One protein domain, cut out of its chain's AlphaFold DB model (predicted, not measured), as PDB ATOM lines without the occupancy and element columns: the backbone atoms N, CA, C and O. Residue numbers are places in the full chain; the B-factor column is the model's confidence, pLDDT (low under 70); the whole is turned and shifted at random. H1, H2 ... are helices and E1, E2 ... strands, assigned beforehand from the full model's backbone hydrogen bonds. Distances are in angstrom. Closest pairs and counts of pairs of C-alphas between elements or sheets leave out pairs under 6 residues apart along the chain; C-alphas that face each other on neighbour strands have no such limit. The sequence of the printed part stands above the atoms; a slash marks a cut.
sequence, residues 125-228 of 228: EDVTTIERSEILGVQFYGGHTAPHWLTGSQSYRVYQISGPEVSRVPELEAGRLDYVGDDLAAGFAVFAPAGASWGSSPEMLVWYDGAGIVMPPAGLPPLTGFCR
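This is residues 125 to 228 of the 228 residues of an uncharacterized protein of Rhodobacter sp. LPB0142 (UniProt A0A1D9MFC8). Two antiparallel sheets make a small sandwich, partly face to face: a strongly twisted one, E1 E2 E3 E4, and a smaller one, E5 E6 E7, with short helix H1 where the chain passes between them. Each sheet is a meander, each strand the antiparallel neighbour of the one before, in that order. The printed part has 104 residues, under half in named elements, and is mostly strand, running E1 E2 E3 E4 H1 E5 E6 E7. It is compact, with a radius of gyration of the C-alphas of 14.3 A, and spans 47 by 31 by 21 A.

Find C-alpha 125 at (-48.383, 6.767, -29.791); E1 runs from there to 133, 23.0 A, and bends by 57 degrees at residue 128. Next come E2, residues 138 to 145, 21.6 A; E3, 156 to 162, 20.2 A; E4, 165 to 168; H1, 170 to 174; E5, 177 to 183, 15.9 A; E6, 188 to 193, 16.5 A; and E7, 206 to 208, ending at C-alpha 208 (-28.056, 10.303, -15.669).

Look first at hairpin E1 and E2, with N 131 and O 140 3.0 A apart. Across the hairpin E2 and E3, N 141 and O 159 are within hydrogen-bond range at 2.8 A, and across the hairpin E3 and E4, N 160 and O 167 are within hydrogen-bond range at 2.8 A. H1, its O i to N i+4 pair within hydrogen-bond range, is on both sheets, at heights of 5.4 A and 9.5 A. In the second sheet, N 180 and O 190 of E5 and E6 are 2.8 A apart, and N 191 and O 206 of E6 and E7 2.9 A. Between the sheets, the closest C-alphas of E1 and E5 are Ser 133 and Asp 182, 6.3 A.

The farthest C-alphas, Leu 150 and Pro 221, are 47.5 A apart. The printed part has no cut; E6 to E7 is a long link. Look for pLDDT under 70 at residues 146 to 154, 174 to 175, 195 to 203 and 215 to 228.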
ATOM      1  N   GLU A 125     -47.231   6.199 -29.078       75.38
ATOM      2  CA  GLU A 125     -48.383   6.767 -29.791       75.38
ATOM      3  C   GLU A 125     -48.701   8.184 -29.288       75.38
ATOM      4  O   GLU A 125     -49.090   9.046 -30.073       75.38
ATOM      5  N   ASP A 126     -48.482   8.441 -27.995       75.81
ATOM      6  CA  ASP A 126     -48.752   9.725 -27.348       75.81
ATOM      7  C   ASP A 126     -47.481  10.271 -26.684       75.81
ATOM      8  O   ASP A 126     -47.083   9.824 -25.603       75.81
ATOM      9  N   VAL A 127     -46.798  11.196 -27.365       79.25
ATOM     10  CA  VAL A 127     -45.593  11.864 -26.846       79.25
ATOM     11  C   VAL A 127     -46.018  12.928 -25.840       79.25
ATOM     12  O   VAL A 127     -46.688  13.896 -26.197       79.25
ATOM     13  N   THR A 128     -45.580  12.780 -24.592       76.50
ATOM     14  CA  THR A 128     -45.957  13.674 -23.491       76.50
ATOM     15  C   THR A 128     -44.827  14.607 -23.074       76.50
ATOM     16  O   THR A 128     -45.099  15.692 -22.558       76.50
ATOM     17  N   THR A 129     -43.570  14.230 -23.319       75.12
ATOM     18  CA  THR A 129     -42.394  15.030 -22.965       75.12
ATOM     19  C   THR A 129     -41.369  15.033 -24.095       75.12
ATOM     20  O   THR A 129     -41.097  14.012 -24.731       75.12
ATOM     21  N   ILE A 130     -40.802  16.213 -24.358       85.31
ATOM     22  CA  ILE A 130     -39.691  16.410 -25.288       85.31
ATOM     23  C   ILE A 130     -38.731  17.377 -24.613       85.31
ATOM     24  O   ILE A 130     -39.038  18.559 -24.485       85.31
ATOM     25  N   GLU A 131     -37.580  16.874 -24.194       86.38
ATOM     26  CA  GLU A 131     -36.641  17.629 -23.369       86.38
ATOM     27  C   GLU A 131     -35.221  17.465 -23.890       86.38
ATOM     28  O   GLU A 131     -34.887  16.464 -24.521       86.38
ATOM     29  N   ARG A 132     -34.367  18.458 -23.653       88.31
ATOM     30  CA  ARG A 132     -32.988  18.444 -24.138       88.31
ATOM     31  C   ARG A 132     -32.020  18.662 -22.988       88.31
ATOM     32  O   ARG A 132     -32.173  19.610 -22.224       88.31
ATOM     33  N   SER A 133     -31.014  17.796 -22.925       88.81
ATOM     34  CA  SER A 133     -29.846  17.984 -22.076       88.81
ATOM     35  C   SER A 133     -28.730  18.584 -22.919       88.81
ATOM     36  O   SER A 133     -28.264  17.972 -23.884       88.81
ATOM     37  N   GLU A 134     -28.304  19.794 -22.570       87.69
ATOM     38  CA  GLU A 134     -27.189  20.450 -23.253       87.69
ATOM     39  C   GLU A 134     -25.854  19.859 -22.806       87.69
ATOM     40  O   GLU A 134     -24.921  19.797 -23.606       87.69
ATOM     41  N   ILE A 135     -25.759  19.378 -21.559       88.12
ATOM     42  CA  ILE A 135     -24.510  18.799 -21.051       88.12
ATOM     43  C   ILE A 135     -24.201  17.436 -21.669       88.12
ATOM     44  O   ILE A 135     -23.042  17.139 -21.956       88.12
ATOM     45  N   LEU A 136     -25.237  16.637 -21.926       87.56
ATOM     46  CA  LEU A 136     -25.097  15.353 -22.605       87.56
ATOM     47  C   LEU A 136     -25.158  15.492 -24.133       87.56
ATOM     48  O   LEU A 136     -24.750  14.580 -24.849       87.56
ATOM     49  N   GLY A 137     -25.669  16.615 -24.650       86.44
ATOM     50  CA  GLY A 137     -25.871  16.820 -26.085       86.44
ATOM     51  C   GLY A 137     -26.911  15.868 -26.686       86.44
ATOM     52  O   GLY A 137     -26.788  15.481 -27.849       86.44
ATOM     53  N   VAL A 138     -27.916  15.473 -25.897       86.50
ATOM     54  CA  VAL A 138     -28.961  14.519 -26.298       86.50
ATOM     55  C   VAL A 138     -30.358  15.081 -26.069       86.50
ATOM     56  O   VAL A 138     -30.578  15.945 -25.217       86.50
ATOM     57  N   GLN A 139     -31.317  14.558 -26.828       88.88
ATOM     58  CA  GLN A 139     -32.732  14.874 -26.674       88.88
ATOM     59  C   GLN A 139     -33.495  13.654 -26.161       88.88
ATOM     60  O   GLN A 139     -33.317  12.552 -26.673       88.88
ATOM     61  N   PHE A 140     -34.356  13.855 -25.172       85.50
ATOM     62  CA  PHE A 140     -35.218  12.835 -24.600       85.50
ATOM     63  C   PHE A 140     -36.651  12.989 -25.103       85.50
ATOM     64  O   PHE A 140     -37.192  14.094 -25.144       85.50
ATOM     65  N   TYR A 141     -37.264  11.860 -25.450       82.88
ATOM     66  CA  TYR A 141     -38.673  11.747 -25.808       82.88
ATOM     67  C   TYR A 141     -39.333  10.763 -24.857       82.88
ATOM     68  O   TYR A 141     -38.966   9.588 -24.845       82.88
ATOM     69  N   GLY A 142     -40.294  11.237 -24.071       83.38
ATOM     70  CA  GLY A 142     -41.096  10.410 -23.182       83.38
ATOM     71  C   GLY A 142     -42.547  10.375 -23.634       83.38
ATOM     72  O   GLY A 142     -43.085  11.353 -24.162       83.38
ATOM     73  N   GLY A 143     -43.196   9.232 -23.457       76.44
ATOM     74  CA  GLY A 143     -44.587   9.093 -23.851       76.44
ATOM     75  C   GLY A 143     -45.176   7.727 -23.574       76.44
ATOM     76  O   GLY A 143     -44.525   6.825 -23.044       76.44
ATOM     77  N   HIS A 144     -46.443   7.585 -23.933       81.06
ATOM     78  CA  HIS A 144     -47.193   6.357 -23.752       81.06
ATOM     79  C   HIS A 144     -47.286   5.567 -25.055       81.06
ATOM     80  O   HIS A 144     -47.529   6.115 -26.134       81.06
ATOM     81  N   THR A 145     -47.114   4.251 -24.952       76.25
ATOM     82  CA  THR A 145     -47.437   3.335 -26.050       76.25
ATOM     83  C   THR A 145     -48.929   3.387 -26.354       76.25
ATOM     84  O   THR A 145     -49.738   3.813 -25.518       76.25
ATOM     85  N   ALA A 146     -49.310   2.840 -27.505       65.94
ATOM     86  CA  ALA A 146     -50.708   2.556 -27.772       65.94
ATOM     87  C   ALA A 146     -51.337   1.725 -26.639       65.94
ATOM     88  O   ALA A 146     -50.650   0.863 -26.060       65.94
ATOM     89  N   PRO A 147     -52.619   1.963 -26.291       62.31
ATOM     90  CA  PRO A 147     -53.340   1.109 -25.366       62.31
ATOM     91  C   PRO A 147     -53.291  -0.324 -25.868       62.31
ATOM     92  O   PRO A 147     -53.675  -0.634 -26.997       62.31
ATOM     93  N   HIS A 148     -52.808  -1.217 -25.017       58.91
ATOM     94  CA  HIS A 148     -52.769  -2.618 -25.367       58.91
ATOM     95  C   HIS A 148     -54.196  -3.128 -25.594       58.91
ATOM     96  O   HIS A 148     -55.051  -2.993 -24.723       58.91
ATOM     97  N   TRP A 149     -54.456  -3.733 -26.753       50.66
ATOM     98  CA  TRP A 149     -55.802  -4.140 -27.174       50.66
ATOM     99  C   TRP A 149     -56.506  -5.073 -26.176       50.66
ATOM    100  O   TRP A 149     -57.730  -5.059 -26.077       50.66
ATOM    101  N   LEU A 150     -55.734  -5.873 -25.434       45.81
ATOM    102  CA  LEU A 150     -56.260  -6.816 -24.457       45.81
ATOM    103  C   LEU A 150     -56.454  -6.181 -23.069       45.81
ATOM    104  O   LEU A 150     -57.430  -6.480 -22.389       45.81
ATOM    105  N   THR A 151     -55.541  -5.319 -22.620       53.16
ATOM    106  CA  THR A 151     -55.557  -4.819 -21.229       53.16
ATOM    107  C   THR A 151     -56.026  -3.375 -21.103       53.16
ATOM    108  O   THR A 151     -56.214  -2.887 -19.991       53.16
ATOM    109  N   GLY A 152     -56.132  -2.659 -22.222       54.69
ATOM    110  CA  GLY A 152     -56.277  -1.204 -22.273       54.69
ATOM    111  C   GLY A 152     -55.096  -0.444 -21.661       54.69
ATOM    112  O   GLY A 152     -55.118   0.781 -21.613       54.69
ATOM    113  N   SER A 153     -54.071  -1.142 -21.157       58.09
ATOM    114  CA  SER A 153     -52.959  -0.531 -20.432       58.09
ATOM    115  C   SER A 153     -51.937   0.033 -21.403       58.09
ATOM    116  O   SER A 153     -51.637  -0.580 -22.427       58.09
ATOM    117  N   GLN A 154     -51.357   1.168 -21.039       64.31
ATOM    118  CA  GLN A 154     -50.261   1.790 -21.768       64.31
ATOM    119  C   GLN A 154     -48.970   1.645 -20.970       64.31
ATOM    120  O   GLN A 154     -48.968   1.770 -19.741       64.31
ATOM    121  N   SER A 155     -47.863   1.397 -21.665       73.19
ATOM    122  CA  SER A 155     -46.529   1.471 -21.070       73.19
ATOM    123  C   SER A 155     -45.956   2.866 -21.278       73.19
ATOM    124  O   SER A 155     -46.244   3.507 -22.284       73.19
ATOM    125  N   TYR A 156     -45.161   3.345 -20.324       76.44
ATOM    126  CA  TYR A 156     -44.354   4.546 -20.526       76.44
ATOM    127  C   TYR A 156     -43.030   4.145 -21.182       76.44
ATOM    128  O   TYR A 156     -42.438   3.129 -20.803       76.44
ATOM    129  N   ARG A 157     -42.606   4.907 -22.185       82.19
ATOM    130  CA  ARG A 157     -41.368   4.698 -22.937       82.19
ATOM    131  C   ARG A 157     -40.550   5.975 -22.938       82.19
ATOM    132  O   ARG A 157     -41.121   7.062 -22.977       82.19
ATOM    133  N   VAL A 158     -39.228   5.820 -22.908       82.44
ATOM    134  CA  VAL A 158     -38.279   6.931 -22.985       82.44
ATOM    135  C   VAL A 158     -37.232   6.607 -24.040       82.44
ATOM    136  O   VAL A 158     -36.595   5.556 -23.990       82.44
ATOM    137  N   TYR A 159     -37.036   7.527 -24.979       83.25
ATOM    138  CA  TYR A 159     -35.996   7.454 -25.998       83.25
ATOM    139  C   TYR A 159     -35.007   8.586 -25.809       83.25
ATOM    140  O   TYR A 159     -35.391   9.718 -25.530       83.25
ATOM    141  N   GLN A 160     -33.740   8.273 -26.019       85.94
ATOM    142  CA  GLN A 160     -32.650   9.218 -26.148       85.94
ATOM    143  C   GLN A 160     -32.260   9.302 -27.621       85.94
ATOM    144  O   GLN A 160     -32.054   8.279 -28.275       85.94
ATOM    145  N   ILE A 161     -32.141  10.524 -28.127       87.12
ATOM    146  CA  ILE A 161     -31.649  10.824 -29.466       87.12
ATOM    147  C   ILE A 161     -30.273  11.462 -29.340       87.12
ATOM    148  O   ILE A 161     -30.129  12.533 -28.743       87.12
ATOM    149  N   SER A 162     -29.269  10.809 -29.918       83.06
ATOM    150  CA  SER A 162     -27.902  11.317 -30.022       83.06
ATOM    151  C   SER A 162     -27.526  11.414 -31.498       83.06
ATOM    152  O   SER A 162     -27.233  10.422 -32.165       83.06
ATOM    153  N   GLY A 163     -27.613  12.625 -32.053       78.06
ATOM    154  CA  GLY A 163     -27.449  12.834 -33.492       78.06
ATOM    155  C   GLY A 163     -28.504  12.056 -34.302       78.06
ATOM    156  O   GLY A 163     -29.692  12.321 -34.126       78.06
ATOM    157  N   PRO A 164     -28.110  11.142 -35.212       78.06
ATOM    158  CA  PRO A 164     -29.052  10.330 -35.985       78.06
ATOM    159  C   PRO A 164     -29.531   9.069 -35.249       78.06
ATOM    160  O   PRO A 164     -30.406   8.371 -35.760       78.06
ATOM    161  N   GLU A 165     -28.936   8.733 -34.103       79.44
ATOM    162  CA  GLU A 165     -29.227   7.496 -33.383       79.44
ATOM    163  C   GLU A 165     -30.352   7.709 -32.375       79.44
ATOM    164  O   GLU A 165     -30.367   8.700 -31.643       79.44
ATOM    165  N   VAL A 166     -31.280   6.753 -32.332       80.94
ATOM    166  CA  VAL A 166     -32.377   6.705 -31.366       80.94
ATOM    167  C   VAL A 166     -32.238   5.420 -30.565       80.94
ATOM    168  O   VAL A 166     -32.208   4.329 -31.135       80.94
ATOM    169  N   SER A 167     -32.167   5.544 -29.245       81.19
ATOM    170  CA  SER A 167     -32.041   4.416 -28.325       81.19
ATOM    171  C   SER A 167     -33.067   4.512 -27.209       81.19
ATOM    172  O   SER A 167     -33.263   5.577 -26.626       81.19
ATOM    173  N   ARG A 168     -33.701   3.389 -26.876       83.00
ATOM    174  CA  ARG A 168     -34.591   3.286 -25.717       83.00
ATOM    175  C   ARG A 168     -33.782   3.340 -24.416       83.00
ATOM    176  O   ARG A 168     -32.682   2.793 -24.374       83.00
ATOM    177  N   VAL A 169     -34.343   3.942 -23.365       81.50
ATOM    178  CA  VAL A 169     -33.699   4.106 -22.046       81.50
ATOM    179  C   VAL A 169     -34.551   3.457 -20.938       81.50
ATOM    180  O   VAL A 169     -35.288   4.147 -20.227       81.50
ATOM    181  N   PRO A 170     -34.505   2.116 -20.783       77.38
ATOM    182  CA  PRO A 170     -35.366   1.378 -19.852       77.38
ATOM    183  C   PRO A 170     -35.236   1.800 -18.383       77.38
ATOM    184  O   PRO A 170     -36.179   1.652 -17.607       77.38
ATOM    185  N   GLU A 171     -34.074   2.309 -17.985       77.25
ATOM    186  CA  GLU A 171     -33.782   2.748 -16.623       77.25
ATOM    187  C   GLU A 171     -34.650   3.951 -16.228       77.25
ATOM    188  O   GLU A 171     -35.159   4.008 -15.108       77.25
ATOM    189  N   LEU A 172     -34.882   4.876 -17.167       80.75
ATOM    190  CA  LEU A 172     -35.759   6.032 -16.967       80.75
ATOM    191  C   LEU A 172     -37.244   5.633 -17.027       80.75
ATOM    192  O   LEU A 172     -38.073   6.193 -16.308       80.75
ATOM    193  N   GLU A 173     -37.582   4.618 -17.828       81.75
ATOM    194  CA  GLU A 173     -38.946   4.085 -17.935       81.75
ATOM    195  C   GLU A 173     -39.428   3.432 -16.639       81.75
ATOM    196  O   GLU A 173     -40.554   3.680 -16.203       81.75
ATOM    197  N   ALA A 174     -38.579   2.604 -16.019       69.44
ATOM    198  CA  ALA A 174     -38.933   1.816 -14.840       69.44
ATOM    199  C   ALA A 174     -39.354   2.693 -13.652       69.44
ATOM    200  O   ALA A 174     -40.264   2.335 -12.906       69.44
ATOM    201  N   GLY A 175     -38.712   3.855 -13.501       69.31
ATOM    202  CA  GLY A 175     -39.039   4.833 -12.467       69.31
ATOM    203  C   GLY A 175     -40.091   5.864 -12.877       69.31
ATOM    204  O   GLY A 175     -40.438   6.699 -12.043       69.31
ATOM    205  N   ARG A 176     -40.581   5.832 -14.130       79.19
ATOM    206  CA  ARG A 176     -41.344   6.933 -14.749       79.19
ATOM    207  C   ARG A 176     -40.672   8.272 -14.466       79.19
ATOM    208  O   ARG A 176     -41.250   9.142 -13.822       79.19
ATOM    209  N   LEU A 177     -39.407   8.371 -14.848       82.25
ATOM    210  CA  LEU A 177     -38.585   9.520 -14.526       82.25
ATOM    211  C   LEU A 177     -38.762  10.614 -15.588       82.25
ATOM    212  O   LEU A 177     -38.595  10.361 -16.781       82.25
ATOM    213  N   ASP A 178     -39.073  11.822 -15.133       84.12
ATOM    214  CA  ASP A 178     -39.200  13.028 -15.941       84.12
ATOM    215  C   ASP A 178     -37.925  13.861 -15.836       84.12
ATOM    216  O   ASP A 178     -37.327  13.979 -14.762       84.12
ATOM    217  N   TYR A 179     -37.507  14.442 -16.958       85.38
ATOM    218  CA  TYR A 179     -36.349  15.327 -17.003       85.38
ATOM    219  C   TYR A 179     -36.641  16.633 -16.255       85.38
ATOM    220  O   TYR A 179     -37.687  17.260 -16.436       85.38
ATOM    221  N   VAL A 180     -35.704  17.041 -15.403       84.25
ATOM    222  CA  VAL A 180     -35.822  18.219 -14.532       84.25
ATOM    223  C   VAL A 180     -34.883  19.340 -14.974       84.25
ATOM    224  O   VAL A 180     -35.223  20.514 -14.813       84.25
ATOM    225  N   GLY A 181     -33.717  18.990 -15.517       85.12
ATOM    226  CA  GLY A 181     -32.687  19.926 -15.962       85.12
ATOM    227  C   GLY A 181     -31.292  19.301 -15.925       85.12
ATOM    228  O   GLY A 181     -31.144  18.120 -15.620       85.12
ATOM    229  N   ASP A 182     -30.270  20.114 -16.178       85.12
ATOM    230  CA  ASP A 182     -28.866  19.691 -16.143       85.12
ATOM    231  C   ASP A 182     -28.158  20.162 -14.865       85.12
ATOM    232  O   ASP A 182     -28.245  21.334 -14.482       85.12
ATOM    233  N   ASP A 183     -27.395  19.266 -14.232       83.00
ATOM    234  CA  ASP A 183     -26.400  19.631 -13.226       83.00
ATOM    235  C   ASP A 183     -25.080  19.948 -13.934       83.00
ATOM    236  O   ASP A 183     -24.258  19.072 -14.218       83.00
ATOM    237  N   LEU A 184     -24.885  21.233 -14.231       78.44
ATOM    238  CA  LEU A 184     -23.713  21.719 -14.959       78.44
ATOM    239  C   LEU A 184     -22.397  21.498 -14.207       78.44
ATOM    240  O   LEU A 184     -21.346  21.384 -14.835       78.44
ATOM    241  N   ALA A 185     -22.433  21.476 -12.873       77.81
ATOM    242  CA  ALA A 185     -21.234  21.297 -12.065       77.81
ATOM    243  C   ALA A 185     -20.796  19.830 -12.044       77.81
ATOM    244  O   ALA A 185     -19.597  19.544 -12.023       77.81
ATOM    245  N   ALA A 186     -21.767  18.916 -12.042       78.00
ATOM    246  CA  ALA A 186     -21.522  17.489 -11.941       78.00
ATOM    247  C   ALA A 186     -21.418  16.784 -13.306       78.00
ATOM    248  O   ALA A 186     -20.776  15.740 -13.386       78.00
ATOM    249  N   GLY A 187     -21.968  17.361 -14.379       84.75
ATOM    250  CA  GLY A 187     -21.896  16.761 -15.714       84.75
ATOM    251  C   GLY A 187     -23.059  15.834 -16.060       84.75
ATOM    252  O   GLY A 187     -22.888  14.975 -16.919       84.75
ATOM    253  N   PHE A 188     -24.211  15.967 -15.394       88.75
ATOM    254  CA  PHE A 188     -25.309  15.001 -15.500       88.75
ATOM    255  C   PHE A 188     -26.629  15.654 -15.901       88.75
ATOM    256  O   PHE A 188     -26.947  16.757 -15.455       88.75
ATOM    257  N   ALA A 189     -27.437  14.920 -16.664       89.44
ATOM    258  CA  ALA A 189     -28.862  15.198 -16.771       89.44
ATOM    259  C   ALA A 189     -29.560  14.718 -15.495       89.44
ATOM    260  O   ALA A 189     -29.209  13.676 -14.936       89.44
ATOM    261  N   VAL A 190     -30.551  15.463 -15.025       86.69
ATOM    262  CA  VAL A 190     -31.225  15.188 -13.757       86.69
ATOM    263  C   VAL A 190     -32.689  14.893 -13.992       86.69
ATOM    264  O   VAL A 190     -33.386  15.614 -14.705       86.69
ATOM    265  N   PHE A 191     -33.147  13.825 -13.354       86.50
ATOM    266  CA  PHE A 191     -34.497  13.312 -13.472       86.50
ATOM    267  C   PHE A 191     -35.156  13.145 -12.101       86.50
ATOM    268  O   PHE A 191     -34.478  13.000 -11.082       86.50
ATOM    269  N   ALA A 192     -36.486  13.133 -12.078       80.94
ATOM    270  CA  ALA A 192     -37.291  12.873 -10.888       80.94
ATOM    271  C   ALA A 192     -38.516  12.013 -11.236       80.94
ATOM    272  O   ALA A 192     -38.964  12.051 -12.378       80.94
ATOM    273  N   PRO A 193     -39.099  11.263 -10.287       79.94
ATOM    274  CA  PRO A 193     -40.350  10.545 -10.522       79.94
ATOM    275  C   PRO A 193     -41.466  11.463 -11.025       79.94
ATOM    276  O   PRO A 193     -41.640  12.574 -10.521       79.94
ATOM    277  N   ALA A 194     -42.256  10.974 -11.978       71.81
ATOM    278  CA  ALA A 194     -43.348  11.728 -12.573       71.81
ATOM    279  C   ALA A 194     -44.325  12.253 -11.511       71.81
ATOM    280  O   ALA A 194     -44.815  11.510 -10.654       71.81
ATOM    281  N   GLY A 195     -44.609  13.554 -11.571       66.00
ATOM    282  CA  GLY A 195     -45.440  14.259 -10.590       66.00
ATOM    283  C   GLY A 195     -44.696  14.769  -9.349       66.00
ATOM    284  O   GLY A 195     -45.319  15.421  -8.507       66.00
ATOM    285  N   ALA A 196     -43.384  14.540  -9.230       65.06
ATOM    286  CA  ALA A 196     -42.560  15.230  -8.245       65.06
ATOM    287  C   ALA A 196     -42.564  16.740  -8.532       65.06
ATOM    288  O   ALA A 196     -42.277  17.191  -9.642       65.06
ATOM    289  N   SER A 197     -42.908  17.549  -7.530       54.47
ATOM    290  CA  SER A 197     -42.863  19.003  -7.660       54.47
ATOM    291  C   SER A 197     -41.428  19.514  -7.550       54.47
ATOM    292  O   SER A 197     -40.594  18.951  -6.834       54.47
ATOM    293  N   TRP A 198     -41.145  20.626  -8.224       46.09
ATOM    294  CA  TRP A 198     -39.922  21.400  -8.019       46.09
ATOM    295  C   TRP A 198     -39.832  21.802  -6.532       46.09
ATOM    296  O   TRP A 198     -40.669  22.562  -6.046       46.09
ATOM    297  N   GLY A 199     -38.872  21.238  -5.794       50.62
ATOM    298  CA  GLY A 199     -38.760  21.355  -4.329       50.62
ATOM    299  C   GLY A 199     -38.934  20.039  -3.560       50.62
ATOM    300  O   GLY A 199     -38.781  20.010  -2.340       50.62
ATOM    301  N   SER A 200     -39.223  18.948  -4.269       51.97
ATOM    302  CA  SER A 200     -39.087  17.580  -3.768       51.97
ATOM    303  C   SER A 200     -37.691  17.341  -3.180       51.97
ATOM    304  O   SER A 200     -36.718  17.917  -3.665       51.97
ATOM    305  N   SER A 201     -37.598  16.510  -2.133       58.12
ATOM    306  CA  SER A 201     -36.330  16.204  -1.449       58.12
ATOM    307  C   SER A 201     -35.221  15.883  -2.468       58.12
ATOM    308  O   SER A 201     -35.494  15.118  -3.396       58.12
ATOM    309  N   PRO A 202     -33.984  16.395  -2.299       60.91
ATOM    310  CA  PRO A 202     -32.835  16.044  -3.146       60.91
ATOM    311  C   PRO A 202     -32.622  14.530  -3.280       60.91
ATOM    312  O   PRO A 202     -32.057  14.062  -4.259       60.91
ATOM    313  N   GLU A 203     -33.117  13.763  -2.308       64.06
ATOM    314  CA  GLU A 203     -33.096  12.300  -2.273       64.06
ATOM    315  C   GLU A 203     -33.969  11.635  -3.351       64.06
ATOM    316  O   GLU A 203     -33.816  10.445  -3.603       64.06
ATOM    317  N   MET A 204     -34.887  12.375  -3.986       70.94
ATOM    318  CA  MET A 204     -35.735  11.872  -5.076       70.94
ATOM    319  C   MET A 204     -35.158  12.150  -6.467       70.94
ATOM    320  O   MET A 204     -35.779  11.784  -7.464       70.94
ATOM    321  N   LEU A 205     -34.005  12.815  -6.542       77.88
ATOM    322  CA  LEU A 205     -33.364  13.147  -7.803       77.88
ATOM    323  C   LEU A 205     -32.392  12.065  -8.227       77.88
ATOM    324  O   LEU A 205     -31.661  11.482  -7.427       77.88
ATOM    325  N   VAL A 206     -32.384  11.837  -9.528       83.69
ATOM    326  CA  VAL A 206     -31.592  10.812 -10.175       83.69
ATOM    327  C   VAL A 206     -30.689  11.492 -11.190       83.69
ATOM    328  O   VAL A 206     -31.166  12.276 -12.008       83.69
ATOM    329  N   TRP A 207     -29.390  11.210 -11.133       88.19
ATOM    330  CA  TRP A 207     -28.448  11.671 -12.146       88.19
ATOM    331  C   TRP A 207     -28.324  10.636 -13.252       88.19
ATOM    332  O   TRP A 207     -28.345   9.433 -12.998       88.19
ATOM    333  N   TYR A 208     -28.197  11.114 -14.477       89.94
ATOM    334  CA  TYR A 208     -28.056  10.303 -15.669       89.94
ATOM    335  C   TYR A 208     -26.882  10.826 -16.493       89.94
ATOM    336  O   TYR A 208     -26.781  12.025 -16.759       89.94
ATOM    337  N   ASP A 209     -25.982   9.923 -16.872       89.50
ATOM    338  CA  ASP A 209     -24.709  10.248 -17.528       89.50
ATOM    339  C   ASP A 209     -24.715  10.020 -19.049       89.50
ATOM    340  O   ASP A 209     -23.685  10.161 -19.705       89.50
ATOM    341  N   GLY A 210     -25.871   9.671 -19.622       86.69
ATOM    342  CA  GLY A 210     -26.010   9.315 -21.037       86.69
ATOM    343  C   GLY A 210     -25.933   7.813 -21.318       86.69
ATOM    344  O   GLY A 210     -26.278   7.403 -22.427       86.69
ATOM    345  N   ALA A 211     -25.520   7.007 -20.336       86.00
ATOM    346  CA  ALA A 211     -25.451   5.551 -20.419       86.00
ATOM    347  C   ALA A 211     -26.235   4.847 -19.300       86.00
ATOM    348  O   ALA A 211     -26.689   3.720 -19.489       86.00
ATOM    349  N   GLY A 212     -26.401   5.480 -18.138       85.69
ATOM    350  CA  GLY A 212     -27.128   4.900 -17.021       85.69
ATOM    351  C   GLY A 212     -27.398   5.874 -15.880       85.69
ATOM    352  O   GLY A 212     -26.965   7.026 -15.866       85.69
ATOM    353  N   ILE A 213     -28.160   5.381 -14.904       84.56
ATOM    354  CA  ILE A 213     -28.463   6.109 -13.674       84.56
ATOM    355  C   ILE A 213     -27.265   6.044 -12.718       84.56
ATOM    356  O   ILE A 213     -26.780   4.961 -12.382       84.56
ATOM    357  N   VAL A 214     -26.855   7.205 -12.215       82.06
ATOM    358  CA  VAL A 214     -25.808   7.382 -11.210       82.06
ATOM    359  C   VAL A 214     -26.434   7.943  -9.935       82.06
ATOM    360  O   VAL A 214     -27.226   8.885  -9.966       82.06
ATOM    361  N   MET A 215     -26.087   7.364  -8.784       68.56
ATOM    362  CA  MET A 215     -26.519   7.918  -7.503       68.56
ATOM    363  C   MET A 215     -25.695   9.164  -7.156       68.56
ATOM    364  O   MET A 215     -24.462   9.093  -7.198       68.56
ATOM    365  N   PRO A 216     -26.332  10.277  -6.750       62.75
ATOM    366  CA  PRO A 216     -25.596  11.425  -6.249       62.75
ATOM    367  C   PRO A 216     -24.825  11.048  -4.969       62.75
ATOM    368  O   PRO A 216     -25.323  10.262  -4.152       62.75
ATOM    369  N   PRO A 217     -23.611  11.583  -4.752       57.34
ATOM    370  CA  PRO A 217     -22.872  11.358  -3.518       57.34
ATOM    371  C   PRO A 217     -23.669  11.856  -2.305       57.34
ATOM    372  O   PRO A 217     -24.273  12.931  -2.324       57.34
ATOM    373  N   ALA A 218     -23.663  11.064  -1.230       55.09
ATOM    374  CA  ALA A 218     -24.389  11.385  -0.008       55.09
ATOM    375  C   ALA A 218     -23.916  12.725   0.587       55.09
ATOM    376  O   ALA A 218     -22.721  12.926   0.803       55.09
ATOM    377  N   GLY A 219     -24.863  13.618   0.897       52.62
ATOM    378  CA  GLY A 219     -24.592  14.881   1.596       52.62
ATOM    379  C   GLY A 219     -24.331  16.102   0.708       52.62
ATOM    380  O   GLY A 219     -23.754  17.076   1.195       52.62
ATOM    381  N   LEU A 220     -24.743  16.086  -0.563       52.78
ATOM    382  CA  LEU A 220     -24.699  17.289  -1.397       52.78
ATOM    383  C   LEU A 220     -25.593  18.410  -0.828       52.78
ATOM    384  O   LEU A 220     -26.687  18.133  -0.325       52.78
ATOM    385  N   PRO A 221     -25.146  19.678  -0.900       44.97
ATOM    386  CA  PRO A 221     -25.986  20.814  -0.549       44.97
ATOM    387  C   PRO A 221     -27.223  20.875  -1.464       44.97
ATOM    388  O   PRO A 221     -27.190  20.338  -2.574       44.97
ATOM    389  N   PRO A 222     -28.317  21.534  -1.028       49.03
ATOM    390  CA  PRO A 222     -29.478  21.752  -1.881       49.03
ATOM    391  C   PRO A 222     -29.028  22.402  -3.186       49.03
ATOM    392  O   PRO A 222     -28.269  23.370  -3.180       49.03
ATOM    393  N   LEU A 223     -29.485  21.816  -4.285       53.25
ATOM    394  CA  LEU A 223     -29.125  22.135  -5.655       53.25
ATOM    395  C   LEU A 223     -29.019  23.643  -5.928       53.25
ATOM    396  O   LEU A 223     -30.024  24.348  -6.030       53.25
ATOM    397  N   THR A 224     -27.797  24.145  -6.088       43.12
ATOM    398  CA  THR A 224     -27.543  25.520  -6.521       43.12
ATOM    399  C   THR A 224     -27.159  25.516  -7.998       43.12
ATOM    400  O   THR A 224     -25.990  25.324  -8.313       43.12
ATOM    401  N   GLY A 225     -28.120  25.750  -8.899       46.22
ATOM    402  CA  GLY A 225     -27.800  26.140 -10.281       46.22
ATOM    403  C   GLY A 225     -28.370  25.302 -11.427       46.22
ATOM    404  O   GLY A 225     -27.679  25.141 -12.426       46.22
ATOM    405  N   PHE A 226     -29.615  24.823 -11.343       49.00
ATOM    406  CA  PHE A 226     -30.304  24.291 -12.526       49.00
ATOM    407  C   PHE A 226     -30.813  25.440 -13.400       49.00
ATOM    408  O   PHE A 226     -31.641  26.242 -12.960       49.00
ATOM    409  N   CYS A 227     -30.314  25.525 -14.632       42.84
ATOM    410  CA  CYS A 227     -30.926  26.331 -15.682       42.84
ATOM    411  C   CYS A 227     -31.931  25.460 -16.443       42.84
ATOM    412  O   CYS A 227     -31.649  24.299 -16.729       42.84
ATOM    413  N   ARG A 228     -33.101  26.033 -16.720       44.78
ATOM    414  CA  ARG A 228     -34.126  25.455 -17.587       44.78
ATOM    415  C   ARG A 228     -33.976  26.023 -18.990       44.78
ATOM    416  O   ARG A 228     -33.582  27.213 -19.074       44.78
TER     417      ARG A 228